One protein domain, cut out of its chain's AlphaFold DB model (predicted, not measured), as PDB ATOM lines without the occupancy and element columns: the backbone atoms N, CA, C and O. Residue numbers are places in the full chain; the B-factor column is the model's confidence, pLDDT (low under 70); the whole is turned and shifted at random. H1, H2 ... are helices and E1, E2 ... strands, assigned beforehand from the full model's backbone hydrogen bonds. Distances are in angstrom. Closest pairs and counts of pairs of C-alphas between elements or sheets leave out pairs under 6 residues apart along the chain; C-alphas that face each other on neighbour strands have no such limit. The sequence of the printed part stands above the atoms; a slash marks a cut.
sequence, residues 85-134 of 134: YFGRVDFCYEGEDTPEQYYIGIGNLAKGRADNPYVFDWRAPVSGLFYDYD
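AT A GLANCE: This is residues 85 to 134 of the 134 residues of an uncharacterized protein of Roseburia sp. 1XD42-69 (UniProt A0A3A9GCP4). Little regular structure is present: an antiparallel hairpin of two strands, E1 and E2, has a short helix, H1, over one face, and a long loop, residues 106 to 124, whose residues 111 to 116 stick out. The printed part has 50 residues, with E1, E2 and H1 in that order; the class is mixed, with 17 residues in named elements. It is only just compact, close to loose, with a radius of gyration of the C-alphas of 11.5 A and spans of 30 by 23 by 17 A.

HOW THE PARTS SIT: E1, residues 87 to 91, and E2, residues 100 to 105, form a hairpin, antiparallel at 156 degrees; N 89 and O 102 are 2.9 A apart, within hydrogen-bond range. Residues 104 to 105 of E2 pair, parallel, with residues 120 to 121. For H1, residues 125 to 130, the closest C-alphas to E2 are Ser 127 and Ile 104, 7.6 A apart. In H1, 0 of 2 O i to N i+4 pairs and 3 of 3 O i to N i+3 pairs are within range.

IN THESE COORDINATES: E1 begins at C-alpha 87 (12.933, 83.627, 164.278) and spans 13.3 A; E2 spans 16.6 A. H1 spans 9.6 A, ending at C-alpha 130 (6.051, 76.889, 166.883).

THE WHOLE: The C-alphas farthest apart, Gly 112 and Asp 134, are 33.4 A apart. The printed part has no cut; the link from E2 to H1 is long. Residues 125 to 134 have pLDDT under 70.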
ATOM      1  N   TYR A  85      14.916  85.800 157.650       95.56
ATOM      2  CA  TYR A  85      14.177  85.121 158.703       95.56
ATOM      3  C   TYR A  85      14.039  86.069 159.900       95.56
ATOM      4  O   TYR A  85      14.813  87.016 160.043       95.56
ATOM      5  N   PHE A  86      13.029  85.847 160.735       93.56
ATOM      6  CA  PHE A  86      12.758  86.658 161.929       93.56
ATOM      7  C   PHE A  86      12.805  85.843 163.226       93.56
ATOM      8  O   PHE A  86      12.753  86.417 164.310       93.56
ATOM      9  N   GLY A  87      12.891  84.515 163.127       90.50
ATOM     10  CA  GLY A  87      12.933  83.627 164.278       90.50
ATOM     11  C   GLY A  87      13.748  82.374 164.000       90.50
ATOM     12  O   GLY A  87      13.929  81.975 162.847       90.50
ATOM     13  N   ARG A  88      14.218  81.758 165.081       91.62
ATOM     14  CA  ARG A  88      14.882  80.459 165.081       91.62
ATOM     15  C   ARG A  88      14.267  79.590 166.170       91.62
ATOM     16  O   ARG A  88      14.006  80.080 167.267       91.62
ATOM     17  N   VAL A  89      14.074  78.319 165.852       87.00
ATOM     18  CA  VAL A  89      13.589  77.288 166.768       87.00
ATOM     19  C   VAL A  89      14.581  76.139 166.756       87.00
ATOM     20  O   VAL A  89      14.996  75.695 165.688       87.00
ATOM     21  N   ASP A  90      14.949  75.675 167.942       89.56
ATOM     22  CA  ASP A  90      15.832  74.530 168.123       89.56
ATOM     23  C   ASP A  90      15.003  73.358 168.655       89.56
ATOM     24  O   ASP A  90      14.415  73.462 169.732       89.56
ATOM     25  N   PHE A  91      14.951  72.252 167.915       84.31
ATOM     26  CA  PHE A  91      14.269  71.028 168.338       84.31
ATOM     27  C   PHE A  91      15.291  69.997 168.795       84.31
ATOM     28  O   PHE A  91      16.211  69.662 168.060       84.31
ATOM     29  N   CYS A  92      15.127  69.488 170.013       87.62
ATOM     30  CA  CYS A  92      15.973  68.443 170.578       87.62
ATOM     31  C   CYS A  92      15.098  67.217 170.841       87.62
ATOM     32  O   CYS A  92      14.242  67.255 171.727       87.62
ATOM     33  N   TYR A  93      15.273  66.157 170.053       82.31
ATOM     34  CA  TYR A  93      14.495  64.930 170.210       82.31
ATOM     35  C   TYR A  93      15.029  64.072 171.366       82.31
ATOM     36  O   TYR A  93      16.197  64.160 171.749       82.31
ATOM     37  N   GLU A  94      14.167  63.232 171.950       86.25
ATOM     38  CA  GLU A  94      14.580  62.320 173.020       86.25
ATOM     39  C   GLU A  94      15.667  61.357 172.522       86.25
ATOM     40  O   GLU A  94      15.452  60.572 171.600       86.25
ATOM     41  N   GLY A  95      16.834  61.401 173.167       85.12
ATOM     42  CA  GLY A  95      17.990  60.579 172.806       85.12
ATOM     43  C   GLY A  95      18.979  61.246 171.847       85.12
ATOM     44  O   GLY A  95      19.982  60.615 171.515       85.12
ATOM     45  N   GLU A  96      18.744  62.496 171.436       87.06
ATOM     46  CA  GLU A  96      19.706  63.293 170.671       87.06
ATOM     47  C   GLU A  96      20.439  64.308 171.557       87.06
ATOM     48  O   GLU A  96      19.838  64.978 172.395       87.06
ATOM     49  N   ASP A  97      21.751  64.446 171.344       83.56
ATOM     50  CA  ASP A  97      22.597  65.412 172.063       83.56
ATOM     51  C   ASP A  97      22.679  66.777 171.351       83.56
ATOM     52  O   ASP A  97      23.162  67.761 171.921       83.56
ATOM     53  N   THR A  98      22.253  66.847 170.087       85.69
ATOM     54  CA  THR A  98      22.371  68.041 169.241       85.69
ATOM     55  C   THR A  98      21.010  68.466 168.712       85.69
ATOM     56  O   THR A  98      20.383  67.667 168.022       85.69
ATOM     57  N   PRO A  99      20.571  69.714 168.956       86.88
ATOM     58  CA  PRO A  99      19.297  70.175 168.436       86.88
ATOM     59  C   PRO A  99      19.356  70.439 166.928       86.88
ATOM     60  O   PRO A  99      20.340  70.982 166.411       86.88
ATOM     61  N   GLU A 100      18.264  70.135 166.239       87.62
ATOM     62  CA  GLU A 100      18.004  70.582 164.876       87.62
ATOM     63  C   GLU A 100      17.539  72.043 164.867       87.62
ATOM     64  O   GLU A 100      16.682  72.445 165.653       87.62
ATOM     65  N   GLN A 101      18.095  72.847 163.958       88.94
ATOM     66  CA  GLN A 101      17.854  74.289 163.889       88.94
ATOM     67  C   GLN A 101      16.921  74.627 162.727       88.94
ATOM     68  O   GLN A 101      17.217  74.320 161.572       88.94
ATOM     69  N   TYR A 102      15.831  75.328 163.025       89.44
ATOM     70  CA  TYR A 102      14.828  75.750 162.054       89.44
ATOM     71  C   TYR A 102      14.722  77.270 162.040       89.44
ATOM     72  O   TYR A 102      14.387  77.898 163.043       89.44
ATOM     73  N   TYR A 103      14.981  77.867 160.882       93.50
ATOM     74  CA  TYR A 103      14.893  79.310 160.673       93.50
ATOM     75  C   TYR A 103      13.560  79.666 160.021       93.50
ATOM     76  O   TYR A 103      13.218  79.123 158.971       93.50
ATOM     77  N   ILE A 104      12.807  80.580 160.629       93.56
ATOM     78  CA  ILE A 104      11.438  80.924 160.227       93.56
ATOM     79  C   ILE A 104      11.410  82.317 159.601       93.56
ATOM     80  O   ILE A 104      11.884  83.293 160.189       93.56
ATOM     81  N   GLY A 105      10.830  82.421 158.409       94.88
ATOM     82  CA  GLY A 105      10.747  83.658 157.642       94.88
ATOM     83  C   GLY A 105       9.440  83.814 156.871       94.88
ATOM     84  O   GLY A 105       8.470  83.073 157.036       94.88
ATOM     85  N   ILE A 106       9.406  84.827 156.005       94.25
ATOM     86  CA  ILE A 106       8.211  85.200 155.227       94.25
ATOM     87  C   ILE A 106       7.935  84.276 154.029       94.25
ATOM     88  O   ILE A 106       6.941  84.457 153.326       94.25
ATOM     89  N   GLY A 107       8.825  83.322 153.757       93.38
ATOM     90  CA  GLY A 107       8.722  82.399 152.638       93.38
ATOM     91  C   GLY A 107       9.780  81.305 152.708       93.38
ATOM     92  O   GLY A 107      10.797  81.457 153.380       93.38
ATOM     93  N   ASN A 108       9.535  80.208 151.991       93.19
ATOM     94  CA  ASN A 108      10.485  79.104 151.902       93.19
ATOM     95  C   ASN A 108      11.690  79.474 151.024       93.19
ATOM     96  O   ASN A 108      11.518  79.962 149.901       93.19
ATOM     97  N   LEU A 109      12.891  79.147 151.499       96.19
ATOM     98  CA  LEU A 109      14.134  79.219 150.735       96.19
ATOM     99  C   LEU A 109      14.851  77.875 150.797       96.19
ATOM    100  O   LEU A 109      15.246  77.443 151.869       96.19
ATOM    101  N   ALA A 110      15.064  77.247 149.647       93.56
ATOM    102  CA  ALA A 110      15.861  76.031 149.512       93.56
ATOM    103  C   ALA A 110      16.737  76.138 148.261       93.56
ATOM    104  O   ALA A 110      16.323  76.746 147.263       93.56
ATOM    105  N   LYS A 111      17.933  75.542 148.290       89.31
ATOM    106  CA  LYS A 111      18.846  75.549 147.138       89.31
ATOM    107  C   LYS A 111      18.267  74.729 145.979       89.31
ATOM    108  O   LYS A 111      18.119  75.255 144.874       89.31
ATOM    109  N   GLY A 112      17.795  73.520 146.248       86.56
ATOM    110  CA  GLY A 112      17.070  72.646 145.326       86.56
ATOM    111  C   GLY A 112      15.655  72.299 145.795       86.56
ATOM    112  O   GLY A 112      15.246  72.619 146.905       86.56
ATOM    113  N   ARG A 113      14.883  71.623 144.932       77.75
ATOM    114  CA  ARG A 113      13.504  71.186 145.243       77.75
ATOM    115  C   ARG A 113      13.451  70.057 146.282       77.75
ATOM    116  O   ARG A 113      12.422  69.889 146.922       77.75
ATOM    117  N   ALA A 114      14.528  69.283 146.396       81.50
ATOM    118  CA  ALA A 114      14.668  68.166 147.329       81.50
ATOM    119  C   ALA A 114      15.618  68.484 148.498       81.50
ATOM    120  O   ALA A 114      15.893  67.600 149.304       81.50
ATOM    121  N   ASP A 115      16.119  69.718 148.578       85.31
ATOM    122  CA  ASP A 115      17.023  70.127 149.647       85.31
ATOM    123  C   ASP A 115      16.217  70.603 150.852       85.31
ATOM    124  O   ASP A 115      15.143  71.198 150.701       85.31
ATOM    125  N   ASN A 116      16.773  70.402 152.047       85.06
ATOM    126  CA  ASN A 116      16.210  70.999 153.248       85.06
ATOM    127  C   ASN A 116      16.191  72.532 153.109       85.06
ATOM    128  O   ASN A 116      17.190  73.124 152.680       85.06
ATOM    129  N   PRO A 117      15.069  73.192 153.447       90.81
ATOM    130  CA  PRO A 117      15.003  74.640 153.425       90.81
ATOM    131  C   PRO A 117      16.014  75.270 154.384       90.81
ATOM    132  O   PRO A 117      16.148  74.861 155.532       90.81
ATOM    133  N   TYR A 118      16.671  76.320 153.908       94.31
ATOM    134  CA  TYR A 118      17.431  77.257 154.730       94.31
ATOM    135  C   TYR A 118      16.499  78.157 155.546       94.31
ATOM    136  O   TYR A 118      16.836  78.587 156.644       94.31
ATOM    137  N   VAL A 119      15.329  78.481 154.994       95.19
ATOM    138  CA  VAL A 119      14.293  79.264 155.671       95.19
ATOM    139  C   VAL A 119      12.953  78.603 155.413       95.19
ATOM    140  O   VAL A 119      12.632  78.289 154.265       95.19
ATOM    141  N   PHE A 120      12.174  78.428 156.472       93.12
ATOM    142  CA  PHE A 120      10.819  77.908 156.437       93.12
ATOM    143  C   PHE A 120       9.800  79.050 156.426       93.12
ATOM    144  O   PHE A 120       9.914  80.026 157.167       93.12
ATOM    145  N   ASP A 121       8.774  78.920 155.588       92.00
ATOM    146  CA  ASP A 121       7.606  79.801 155.592       92.00
ATOM    147  C   ASP A 121       6.826  79.601 156.896       92.00
ATOM    148  O   ASP A 121       6.445  78.480 157.242       92.00
ATOM    149  N   TRP A 122       6.538  80.687 157.609       88.88
ATOM    150  CA  TRP A 122       5.792  80.648 158.872       88.88
ATOM    151  C   TRP A 122       4.392  80.016 158.765       88.88
ATOM    152  O   TRP A 122       3.830  79.602 159.771       88.88
ATOM    153  N   ARG A 123       3.822  79.906 157.558       87.00
ATOM    154  CA  ARG A 123       2.519  79.259 157.313       87.00
ATOM    155  C   ARG A 123       2.631  77.762 157.034       87.00
ATOM    156  O   ARG A 123       1.609  77.104 156.839       87.00
ATOM    157  N   ALA A 124       3.842  77.228 156.895       79.81
ATOM    158  CA  ALA A 124       4.042  75.808 156.643       79.81
ATOM    159  C   ALA A 124       3.608  74.987 157.876       79.81
ATOM    160  O   ALA A 124       3.842  75.434 158.993       79.81
ATOM    161  N   PRO A 125       3.032  73.776 157.720       69.75
ATOM    162  CA  PRO A 125       2.619  72.948 158.859       69.75
ATOM    163  C   PRO A 125       3.744  72.642 159.856       69.75
ATOM    164  O   PRO A 125       3.485  72.548 161.047       69.75
ATOM    165  N   VAL A 126       4.996  72.556 159.389       63.53
ATOM    166  CA  VAL A 126       6.183  72.423 160.257       63.53
ATOM    167  C   VAL A 126       6.351  73.617 161.205       63.53
ATOM    168  O   VAL A 126       6.802  73.451 162.330       63.53
ATOM    169  N   SER A 127       5.900  74.803 160.794       58.28
ATOM    170  CA  SER A 127       5.844  76.007 161.626       58.28
ATOM    171  C   SER A 127       4.674  75.978 162.617       58.28
ATOM    172  O   SER A 127       4.651  76.785 163.534       58.28
ATOM    173  N   GLY A 128       3.718  75.048 162.486       57.59
ATOM    174  CA  GLY A 128       2.676  74.799 163.493       57.59
ATOM    175  C   GLY A 128       3.254  74.326 164.830       57.59
ATOM    176  O   GLY A 128       2.777  74.745 165.876       57.59
ATOM    177  N   LEU A 129       4.387  73.607 164.801       57.81
ATOM    178  CA  LEU A 129       5.148  73.235 166.000       57.81
ATOM    179  C   LEU A 129       5.670  74.448 166.792       57.81
ATOM    180  O   LEU A 129       5.980  74.306 167.969       57.81
ATOM    181  N   PHE A 130       5.751  75.637 166.176       53.47
ATOM    182  CA  PHE A 130       6.051  76.889 166.883       53.47
ATOM    183  C   PHE A 130       4.915  77.317 167.826       53.47
ATOM    184  O   PHE A 130       5.162  78.040 168.784       53.47
ATOM    185  N   TYR A 131       3.682  76.888 167.545       55.06
ATOM    186  CA  TYR A 131       2.471  77.266 168.277       55.06
ATOM    187  C   TYR A 131       1.857  76.113 169.090       55.06
ATOM    188  O   TYR A 131       1.001  76.369 169.927       55.06
ATOM    189  N   ASP A 132       2.285  74.864 168.870       55.00
ATOM    190  CA  ASP A 132       1.738  73.673 169.549       55.00
ATOM    191  C   ASP A 132       2.374  73.383 170.929       55.00
ATOM    192  O   ASP A 132       2.019  72.396 171.571       55.00
ATOM    193  N   TYR A 133       3.307  74.223 171.398       52.88
ATOM    194  CA  TYR A 133       4.040  74.053 172.665       52.88
ATOM    195  C   TYR A 133       3.800  75.186 173.689       52.88
ATOM    196  O   TYR A 133       4.707  75.525 174.452       52.88
ATOM    197  N   ASP A 134       2.584  75.744 173.724       45.47
ATOM    198  CA  ASP A 134       2.072  76.501 174.888       45.47
ATOM    199  C   ASP A 134       1.452  75.566 175.948       45.47
ATOM    200  O   ASP A 134       0.685  74.645 175.573       45.47
TER     201      ASP A 134